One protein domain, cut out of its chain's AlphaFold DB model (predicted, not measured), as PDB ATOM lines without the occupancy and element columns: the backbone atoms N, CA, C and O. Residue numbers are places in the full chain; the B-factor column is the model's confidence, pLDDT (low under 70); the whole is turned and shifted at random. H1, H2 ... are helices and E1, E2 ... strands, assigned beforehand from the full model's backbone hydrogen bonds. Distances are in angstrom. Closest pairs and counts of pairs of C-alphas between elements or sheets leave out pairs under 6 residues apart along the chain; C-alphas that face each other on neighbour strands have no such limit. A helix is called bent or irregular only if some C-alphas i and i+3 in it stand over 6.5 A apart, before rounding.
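What this domain is: This is residues 4 to 80 of the 86 residues of an uncharacterized protein of Acetobacter pasteurianus (UniProt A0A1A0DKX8). Look for a small wall of three strands, E1, E2 and E3, with short helix H1 over one face; long loops bear H2 and H3 away from it. The 77 printed residues include, in order, E1 H1 H2 E2 E3 H3; the sheet E1 E2 E3 is mixed, and so is the class, with under half in named elements. It is compact, radius of gyration of the C-alphas 12.4 A, spanning 32 by 25 by 21 A.

Where its parts are: Find C-alpha 4 at (150.833, 128.113, 136.828), where E1, residues 4 to 7, begins. E2, residues 47 to 52, is 16.4 A long; E3, residues 55 to 61, 18.1 A. H1 is residues 12 to 18, H2 34 to 39, and H3 73 to 79, ending at (136.362, 111.630, 141.922). H3 is irregular: C-alphas 74 and 77 are 9.1 A apart.

How they stand to each other: E1 and E2 are parallel, N 4 and O 47 2.8 A apart; E2 and E3 form an antiparallel hairpin, N 50 and O 58 2.9 A apart. E1, H1 H2, E2 is a strand-helix-strand unit, parallel neighbours with helices between, its crossover right-handed. H1 is on the sheet, height 10.0 A; its closest C-alphas with E2 are Tyr 12 and Ala 52, 6.6 A. H1 and H3 are close but not clearly touching, closest C-alphas Gln 14 and Glu 74, 6.8 A. H2 and H3 are apart. O i to N i+4 pairs are within hydrogen-bond range throughout H1, 1 of 2 in H2 and 1 of 3 in H3, where 3 of 4 i+3 pairs are.

The domain as a whole: The printed part has no cut; C-alphas 29 and 45 are farthest apart, 33.2 A. Links H1 to H2 and E3 to H3 are long. Residues 10 to 11 and 13 to 17 have pLDDT under 70.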
ATOM      1  N   TRP A   4     151.154 129.411 136.259       95.69
ATOM      2  CA  TRP A   4     150.833 128.113 136.828       95.69
ATOM      3  C   TRP A   4     150.559 127.108 135.722       95.69
ATOM      4  O   TRP A   4     150.021 127.445 134.668       95.69
ATOM      5  N   TRP A   5     150.904 125.856 135.989       94.38
ATOM      6  CA  TRP A   5     150.633 124.740 135.099       94.38
ATOM      7  C   TRP A   5     149.711 123.755 135.803       94.38
ATOM      8  O   TRP A   5     150.070 123.216 136.851       94.38
ATOM      9  N   VAL A   6     148.544 123.490 135.218       91.56
ATOM     10  CA  VAL A   6     147.578 122.524 135.749       91.56
ATOM     11  C   VAL A   6     147.472 121.346 134.791       91.56
ATOM     12  O   VAL A   6     147.130 121.502 133.619       91.56
ATOM     13  N   ASN A   7     147.781 120.154 135.302       89.88
ATOM     14  CA  ASN A   7     147.675 118.902 134.559       89.88
ATOM     15  C   ASN A   7     146.297 118.270 134.769       89.88
ATOM     16  O   ASN A   7     146.065 117.563 135.750       89.88
ATOM     17  N   HIS A   8     145.411 118.458 133.799       81.31
ATOM     18  CA  HIS A   8     144.072 117.882 133.783       81.31
ATOM     19  C   HIS A   8     144.109 116.469 133.200       81.31
ATOM     20  O   HIS A   8     143.799 116.242 132.028       81.31
ATOM     21  N   LYS A   9     144.550 115.495 134.001       73.00
ATOM     22  CA  LYS A   9     144.700 114.111 133.519       73.00
ATOM     23  C   LYS A   9     143.364 113.369 133.404       73.00
ATOM     24  O   LYS A   9     143.217 112.555 132.500       73.00
ATOM     25  N   GLN A  10     142.421 113.620 134.317       68.31
ATOM     26  CA  GLN A  10     141.186 112.827 134.436       68.31
ATOM     27  C   GLN A  10     139.889 113.661 134.370       68.31
ATOM     28  O   GLN A  10     138.842 113.101 134.066       68.31
ATOM     29  N   THR A  11     139.947 114.980 134.587       68.75
ATOM     30  CA  THR A  11     138.771 115.849 134.840       68.75
ATOM     31  C   THR A  11     138.699 117.095 133.944       68.75
ATOM     32  O   THR A  11     137.935 118.018 134.216       68.75
ATOM     33  N   TYR A  12     139.455 117.125 132.836       71.62
ATOM     34  CA  TYR A  12     139.566 118.307 131.964       71.62
ATOM     35  C   TYR A  12     138.209 118.884 131.531       71.62
ATOM     36  O   TYR A  12     138.009 120.093 131.584       71.62
ATOM     37  N   LYS A  13     137.269 118.029 131.100       68.75
ATOM     38  CA  LYS A  13     135.965 118.482 130.585       68.75
ATOM     39  C   LYS A  13     135.105 119.127 131.676       68.75
ATOM     40  O   LYS A  13     134.397 120.083 131.385       68.75
ATOM     41  N   GLN A  14     135.173 118.602 132.895       69.69
ATOM     42  CA  GLN A  14     134.401 119.074 134.040       69.69
ATOM     43  C   GLN A  14     134.957 120.398 134.574       69.69
ATOM     44  O   GLN A  14     134.212 121.359 134.731       69.69
ATOM     45  N   GLU A  15     136.273 120.473 134.779       65.56
ATOM     46  CA  GLU A  15     136.924 121.658 135.353       65.56
ATOM     47  C   GLU A  15     136.902 122.857 134.394       65.56
ATOM     48  O   GLU A  15     136.517 123.964 134.774       65.56
ATOM     49  N   VAL A  16     137.231 122.639 133.114       63.88
ATOM     50  CA  VAL A  16     137.242 123.722 132.117       63.88
ATOM     51  C   VAL A  16     135.835 124.171 131.733       63.88
ATOM     52  O   VAL A  16     135.623 125.363 131.515       63.88
ATOM     53  N   GLY A  17     134.864 123.253 131.686       69.38
ATOM     54  CA  GLY A  17     133.472 123.596 131.388       69.38
ATOM     55  C   GLY A  17     132.839 124.507 132.443       69.38
ATOM     56  O   GLY A  17     132.033 125.366 132.096       69.38
ATOM     57  N   ASN A  18     133.255 124.362 133.705       75.88
ATOM     58  CA  ASN A  18     132.672 125.070 134.845       75.88
ATOM     59  C   ASN A  18     133.556 126.212 135.384       75.88
ATOM     60  O   ASN A  18     133.159 126.911 136.315       75.88
ATOM     61  N   GLY A  19     134.738 126.435 134.796       83.75
ATOM     62  CA  GLY A  19     135.583 127.597 135.087       83.75
ATOM     63  C   GLY A  19     136.266 127.568 136.456       83.75
ATOM     64  O   GLY A  19     136.531 128.630 137.023       83.75
ATOM     65  N   TYR A  20     136.559 126.380 136.990       88.12
ATOM     66  CA  TYR A  20     137.274 126.218 138.256       88.12
ATOM     67  C   TYR A  20     138.445 125.239 138.132       88.12
ATOM     68  O   TYR A  20     138.558 124.485 137.172       88.12
ATOM     69  N   ILE A  21     139.320 125.261 139.135       90.62
ATOM     70  CA  ILE A  21     140.352 124.245 139.356       90.62
ATOM     71  C   ILE A  21     140.131 123.719 140.767       90.62
ATOM     72  O   ILE A  21     139.932 124.513 141.690       90.62
ATOM     73  N   TRP A  22     140.167 122.402 140.939       91.00
ATOM     74  CA  TRP A  22     139.963 121.779 142.243       91.00
ATOM     75  C   TRP A  22     141.036 120.728 142.522       91.00
ATOM     76  O   TRP A  22     141.488 120.008 141.634       91.00
ATOM     77  N   SER A  23     141.444 120.623 143.781       89.38
ATOM     78  CA  SER A  23     142.284 119.532 144.267       89.38
ATOM     79  C   SER A  23     141.944 119.237 145.723       89.38
ATOM     80  O   SER A  23     141.625 120.183 146.443       89.38
ATOM     81  N   PRO A  24     142.096 117.994 146.207       88.31
ATOM     82  CA  PRO A  24     141.953 117.725 147.633       88.31
ATOM     83  C   PRO A  24     143.065 118.434 148.421       88.31
ATOM     84  O   PRO A  24     144.139 118.716 147.884       88.31
ATOM     85  N   LYS A  25     142.862 118.696 149.716       87.12
ATOM     86  CA  LYS A  25     143.896 119.332 150.563       87.12
ATOM     87  C   LYS A  25     145.075 118.411 150.863       87.12
ATOM     88  O   LYS A  25     146.206 118.866 151.047       87.12
ATOM     89  N   THR A  26     144.813 117.112 150.929       84.81
ATOM     90  CA  THR A  26     145.789 116.066 151.240       84.81
ATOM     91  C   THR A  26     145.589 114.870 150.323       84.81
ATOM     92  O   THR A  26     144.571 114.731 149.651       84.81
ATOM     93  N   PHE A  27     146.571 113.975 150.288       79.44
ATOM     94  CA  PHE A  27     146.348 112.631 149.764       79.44
ATOM     95  C   PHE A  27     145.324 111.871 150.623       79.44
ATOM     96  O   PHE A  27     145.091 112.231 151.777       79.44
ATOM     97  N   SER A  28     144.788 110.766 150.099       75.75
ATOM     98  CA  SER A  28     143.851 109.883 150.816       75.75
ATOM     99  C   SER A  28     144.417 109.287 152.113       75.75
ATOM    100  O   SER A  28     143.665 108.884 152.991       75.75
ATOM    101  N   ASN A  29     145.744 109.256 152.266       78.50
ATOM    102  CA  ASN A  29     146.435 108.841 153.491       78.50
ATOM    103  C   ASN A  29     146.772 110.012 154.439       78.50
ATOM    104  O   ASN A  29     147.618 109.862 155.318       78.50
ATOM    105  N   GLY A  30     146.195 111.198 154.220       78.38
ATOM    106  CA  GLY A  30     146.398 112.393 155.046       78.38
ATOM    107  C   GLY A  30     147.736 113.111 154.840       78.38
ATOM    108  O   GLY A  30     147.976 114.160 155.440       78.38
ATOM    109  N   ARG A  31     148.631 112.604 153.979       84.06
ATOM    110  CA  ARG A  31     149.905 113.279 153.694       84.06
ATOM    111  C   ARG A  31     149.669 114.564 152.902       84.06
ATOM    112  O   ARG A  31     148.873 114.600 151.961       84.06
ATOM    113  N   LYS A  32     150.432 115.608 153.234       82.56
ATOM    114  CA  LYS A  32     150.465 116.846 152.449       82.56
ATOM    115  C   LYS A  32     151.061 116.586 151.069       82.56
ATOM    116  O   LYS A  32     152.034 115.844 150.928       82.56
ATOM    117  N   ASN A  33     150.501 117.249 150.069       83.88
ATOM    118  CA  ASN A  33     151.016 117.256 148.711       83.88
ATOM    119  C   ASN A  33     151.478 118.676 148.378       83.88
ATOM    120  O   ASN A  33     150.697 119.621 148.480       83.88
ATOM    121  N   HIS A  34     152.735 118.821 147.956       84.75
ATOM    122  CA  HIS A  34     153.277 120.115 147.553       84.75
ATOM    123  C   HIS A  34     152.420 120.788 146.469       84.75
ATOM    124  O   HIS A  34     152.173 121.986 146.556       84.75
ATOM    125  N   PHE A  35     151.919 120.031 145.490       85.44
ATOM    126  CA  PHE A  35     151.095 120.564 144.405       85.44
ATOM    127  C   PHE A  35     149.748 121.092 144.910       85.44
ATOM    128  O   PHE A  35     149.338 122.179 144.517       85.44
ATOM    129  N   TYR A  36     149.095 120.406 145.848       85.56
ATOM    130  CA  TYR A  36     147.842 120.902 146.432       85.56
ATOM    131  C   TYR A  36     148.082 122.157 147.277       85.56
ATOM    132  O   TYR A  36     147.325 123.119 147.212       85.56
ATOM    133  N   GLU A  37     149.211 122.222 147.983       86.94
ATOM    134  CA  GLU A  37     149.608 123.427 148.716       86.94
ATOM    135  C   GLU A  37     149.884 124.621 147.784       86.94
ATOM    136  O   GLU A  37     149.694 125.770 148.185       86.94
ATOM    137  N   THR A  38     150.284 124.395 146.523       90.38
ATOM    138  CA  THR A  38     150.450 125.502 145.563       90.38
ATOM    139  C   THR A  38     149.137 126.178 145.176       90.38
ATOM    140  O   THR A  38     149.165 127.372 144.886       90.38
ATOM    141  N   MET A  39     147.986 125.503 145.302       88.44
ATOM    142  CA  MET A  39     146.671 126.130 145.099       88.44
ATOM    143  C   MET A  39     146.457 127.320 146.038       88.44
ATOM    144  O   MET A  39     145.884 128.327 145.642       88.44
ATOM    145  N   ARG A  40     146.993 127.273 147.264       88.88
ATOM    146  CA  ARG A  40     146.900 128.386 148.229       88.88
ATOM    147  C   ARG A  40     147.743 129.600 147.850       88.88
ATOM    148  O   ARG A  40     147.590 130.661 148.446       88.88
ATOM    149  N   LYS A  41     148.668 129.443 146.902       92.56
ATOM    150  CA  LYS A  41     149.600 130.497 146.489       92.56
ATOM    151  C   LYS A  41     149.082 131.303 145.303       92.56
ATOM    152  O   LYS A  41     149.654 132.359 145.033       92.56
ATOM    153  N   VAL A  42     148.049 130.833 144.598       93.81
ATOM    154  CA  VAL A  42     147.479 131.540 143.442       93.81
ATOM    155  C   VAL A  42     146.827 132.848 143.887       93.81
ATOM    156  O   VAL A  42     146.211 132.918 144.951       93.81
ATOM    157  N   LEU A  43     146.969 133.896 143.080       95.56
ATOM    158  CA  LEU A  43     146.329 135.190 143.322       95.56
ATOM    159  C   LEU A  43     145.577 135.658 142.073       95.56
ATOM    160  O   LEU A  43     145.962 135.278 140.965       95.56
ATOM    161  N   PRO A  44     144.536 136.499 142.232       96.75
ATOM    162  CA  PRO A  44     143.862 137.127 141.104       96.75
ATOM    163  C   PRO A  44     144.846 137.787 140.130       96.75
ATOM    164  O   PRO A  44     145.775 138.479 140.550       96.75
ATOM    165  N   GLY A  45     144.649 137.555 138.833       96.62
ATOM    166  CA  GLY A  45     145.527 138.034 137.762       96.62
ATOM    167  C   GLY A  45     146.714 137.121 137.429       96.62
ATOM    168  O   GLY A  45     147.411 137.386 136.453       96.62
ATOM    169  N   ASP A  46     146.959 136.046 138.187       97.38
ATOM    170  CA  ASP A  46     147.906 135.005 137.771       97.38
ATOM    171  C   ASP A  46     147.369 134.226 136.552       97.38
ATOM    172  O   ASP A  46     146.159 134.043 136.399       97.38
ATOM    173  N   ILE A  47     148.272 133.738 135.698       96.69
ATOM    174  CA  ILE A  47     147.934 132.994 134.475       96.69
ATOM    175  C   ILE A  47     148.045 131.488 134.717       96.69
ATOM    176  O   ILE A  47     149.020 131.019 135.307       96.69
ATOM    177  N   VAL A  48     147.073 130.721 134.222       95.06
ATOM    178  CA  VAL A  48     147.058 129.254 134.288       95.06
ATOM    179  C   VAL A  48     147.092 128.657 132.889       95.06
ATOM    180  O   VAL A  48     146.235 128.953 132.060       95.06
ATOM    181  N   PHE A  49     148.034 127.749 132.656       94.88
ATOM    182  CA  PHE A  49     148.048 126.873 131.492       94.88
ATOM    183  C   PHE A  49     147.377 125.543 131.845       94.88
ATOM    184  O   PHE A  49     147.882 124.785 132.676       94.88
ATOM    185  N   SER A  50     146.245 125.258 131.204       92.50
ATOM    186  CA  SER A  50     145.514 123.999 131.363       92.50
ATOM    187  C   SER A  50     146.018 122.982 130.345       92.50
ATOM    188  O   SER A  50     145.743 123.094 129.148       92.50
ATOM    189  N   TYR A  51     146.750 121.976 130.819       91.50
ATOM    190  CA  TYR A  51     147.321 120.919 129.991       91.50
ATOM    191  C   TYR A  51     146.506 119.631 130.090       91.50
ATOM    192  O   TYR A  51     146.287 119.110 131.184       91.50
ATOM    193  N   ALA A  52     146.086 119.094 128.945       89.31
ATOM    194  CA  ALA A  52     145.385 117.817 128.856       89.31
ATOM    195  C   ALA A  52     145.674 117.114 127.527       89.31
ATOM    196  O   ALA A  52     145.779 117.748 126.472       89.31
ATOM    197  N   SER A  53     145.751 115.780 127.572       87.00
ATOM    198  CA  SER A  53     145.941 114.928 126.386       87.00
ATOM    199  C   SER A  53     147.109 115.377 125.498       87.00
ATOM    200  O   SER A  53     146.963 115.477 124.281       87.00
ATOM    201  N   GLY A  54     148.252 115.699 126.108       89.50
ATOM    202  CA  GLY A  54     149.473 116.041 125.376       89.50
ATOM    203  C   GLY A  54     149.625 117.515 124.982       89.50
ATOM    204  O   GLY A  54     150.658 117.871 124.423       89.50
ATOM    205  N   GLN A  55     148.632 118.375 125.238       92.69
ATOM    206  CA  GLN A  55     148.580 119.739 124.693       92.69
ATOM    207  C   GLN A  55     148.084 120.763 125.722       92.69
ATOM    208  O   GLN A  55     147.313 120.426 126.623       92.69
ATOM    209  N   ILE A  56     148.478 122.032 125.556       93.44
ATOM    210  CA  ILE A  56     147.826 123.157 126.244       93.44
ATOM    211  C   ILE A  56     146.469 123.358 125.575       93.44
ATOM    212  O   ILE A  56     146.395 123.669 124.389       93.44
ATOM    213  N   ARG A  57     145.396 123.145 126.330       90.12
ATOM    214  CA  ARG A  57     144.029 123.232 125.814       90.12
ATOM    215  C   ARG A  57     143.350 124.559 126.134       90.12
ATOM    216  O   ARG A  57     142.414 124.933 125.437       90.12
ATOM    217  N   GLN A  58     143.822 125.264 127.161       90.50
ATOM    218  CA  GLN A  58     143.305 126.573 127.548       90.50
ATOM    219  C   GLN A  58     144.369 127.387 128.286       90.50
ATOM    220  O   GLN A  58     145.237 126.830 128.963       90.50
ATOM    221  N   VAL A  59     144.252 128.710 128.185       93.69
ATOM    222  CA  VAL A  59     144.939 129.673 129.048       93.69
ATOM    223  C   VAL A  59     143.876 130.436 129.831       93.69
ATOM    224  O   VAL A  59     142.988 131.042 129.234       93.69
ATOM    225  N   GLY A  60     143.931 130.354 131.157       92.56
ATOM    226  CA  GLY A  60     142.996 131.004 132.071       92.56
ATOM    227  C   GLY A  60     143.663 132.096 132.900       92.56
ATOM    228  O   GLY A  60     144.885 132.121 133.052       92.56
ATOM    229  N   VAL A  61     142.845 132.980 133.467       95.56
ATOM    230  CA  VAL A  61     143.275 133.992 134.438       95.56
ATOM    231  C   VAL A  61     142.596 133.686 135.764       95.56
ATOM    232  O   VAL A  61     141.377 133.516 135.811       95.56
ATOM    233  N   ILE A  62     143.369 133.611 136.845       95.69
ATOM    234  CA  ILE A  62     142.814 133.429 138.186       95.69
ATOM    235  C   ILE A  62     141.963 134.649 138.536       95.69
ATOM    236  O   ILE A  62     142.437 135.783 138.489       95.69
ATOM    237  N   SER A  63     140.710 134.414 138.917       94.62
ATOM    238  CA  SER A  63     139.776 135.464 139.334       94.62
ATOM    239  C   SER A  63     139.689 135.608 140.855       94.62
ATOM    240  O   SER A  63     139.404 136.694 141.357       94.62
ATOM    241  N   ARG A  64     139.935 134.525 141.605       93.50
ATOM    242  CA  ARG A  64     139.802 134.466 143.068       93.50
ATOM    243  C   ARG A  64     140.891 133.578 143.691       93.50
ATOM    244  O   ARG A  64     141.298 132.608 143.053       93.50
ATOM    245  N   PRO A  65     141.346 133.870 144.925       93.50
ATOM    246  CA  PRO A  65     142.181 132.943 145.691       93.50
ATOM    247  C   PRO A  65     141.459 131.615 145.952       93.50
ATOM    248  O   PRO A  65     140.226 131.557 145.920       93.50
ATOM    249  N   ALA A  66     142.223 130.566 146.265       92.75
ATOM    250  CA  ALA A  66     141.656 129.278 146.650       92.75
ATOM    251  C   ALA A  66     140.769 129.400 147.902       92.75
ATOM    252  O   ALA A  66     141.116 130.078 148.871       92.75
ATOM    253  N   ALA A  67     139.638 128.699 147.881       92.06
ATOM    254  CA  ALA A  67     138.711 128.576 148.996       92.06
ATOM    255  C   ALA A  67     138.437 127.095 149.258       92.06
ATOM    256  O   ALA A  67     138.567 126.271 148.355       92.06
ATOM    257  N   SER A  68     138.062 126.767 150.496       92.69
ATOM    258  CA  SER A  68     137.678 125.392 150.820       92.69
ATOM    259  C   SER A  68     136.371 125.036 150.122       92.69
ATOM    260  O   SER A  68     135.426 125.823 150.173       92.69
ATOM    261  N   SER A  69     136.319 123.864 149.502       90.88
ATOM    262  CA  SER A  69     135.143 123.385 148.776       90.88
ATOM    263  C   SER A  69     135.055 121.867 148.861       90.88
ATOM    264  O   SER A  69     136.091 121.204 148.733       90.88
ATOM    265  N   PRO A  70     133.844 121.294 148.999       89.81
ATOM    266  CA  PRO A  70     133.671 119.867 148.793       89.81
ATOM    267  C   PRO A  70     134.109 119.483 147.377       89.81
ATOM    268  O   PRO A  70     134.148 120.327 146.467       89.81
ATOM    269  N   ARG A  71     134.427 118.204 147.190       89.56
ATOM    270  CA  ARG A  71     134.718 117.646 145.874       89.56
ATOM    271  C   ARG A  71     133.517 117.860 144.944       89.56
ATOM    272  O   ARG A  71     132.391 117.544 145.330       89.56
ATOM    273  N   PRO A  72     133.738 118.342 143.712       86.06
ATOM    274  CA  PRO A  72     132.659 118.537 142.756       86.06
ATOM    275  C   PRO A  72     131.920 117.230 142.457       86.06
ATOM    276  O   PRO A  72     132.534 116.201 142.157       86.06
ATOM    277  N   VAL A  73     130.589 117.264 142.533       83.06
ATOM    278  CA  VAL A  73     129.730 116.085 142.335       83.06
ATOM    279  C   VAL A  73     129.854 115.523 140.917       83.06
ATOM    280  O   VAL A  73     129.768 114.313 140.706       83.06
ATOM    281  N   GLU A  74     130.141 116.388 139.944       82.94
ATOM    282  CA  GLU A  74     130.339 116.045 138.538       82.94
ATOM    283  C   GLU A  74     131.609 115.222 138.267       82.94
ATOM    284  O   GLU A  74     131.770 114.688 137.166       82.94
ATOM    285  N   PHE A  75     132.505 115.070 139.250       79.81
ATOM    286  CA  PHE A  75     133.659 114.175 139.123       79.81
ATOM    287  C   PHE A  75     133.262 112.692 139.178       79.81
ATOM    288  O   PHE A  75     134.044 111.834 138.762       79.81
ATOM    289  N   GLY A  76     132.054 112.375 139.658       81.62
ATOM    290  CA  GLY A  76     131.497 111.023 139.645       81.62
ATOM    291  C   GLY A  76     132.400 109.974 140.306       81.62
ATOM    292  O   GLY A  76     133.071 110.237 141.305       81.62
ATOM    293  N   THR A  77     132.436 108.768 139.734       79.56
ATOM    294  CA  THR A  77     133.250 107.644 140.239       79.56
ATOM    295  C   THR A  77     134.747 107.924 140.173       79.56
ATOM    296  O   THR A  77     135.483 107.531 141.074       79.56
ATOM    297  N   THR A  78     135.211 108.662 139.161       76.69
ATOM    298  CA  THR A  78     136.612 109.091 139.055       76.69
ATOM    299  C   THR A  78     137.018 109.945 140.255       76.69
ATOM    300  O   THR A  78     138.117 109.780 140.777       76.69
ATOM    301  N   GLY A  79     136.121 110.799 140.748       76.25
ATOM    302  CA  GLY A  79     136.362 111.630 141.922       76.25
ATOM    303  C   GLY A  79     136.541 110.850 143.226       76.25
ATOM    304  O   GLY A  79     137.233 111.344 144.113       76.25
ATOM    305  N   GLN A  80     135.979 109.639 143.348       80.38
ATOM    306  CA  GLN A  80     135.958 108.851 144.596       80.38
ATOM    307  C   GLN A  80     137.349 108.471 145.123       80.38
ATOM    308  O   GLN A  80     137.495 108.171 146.304       80.38
TER     309      GLN A  80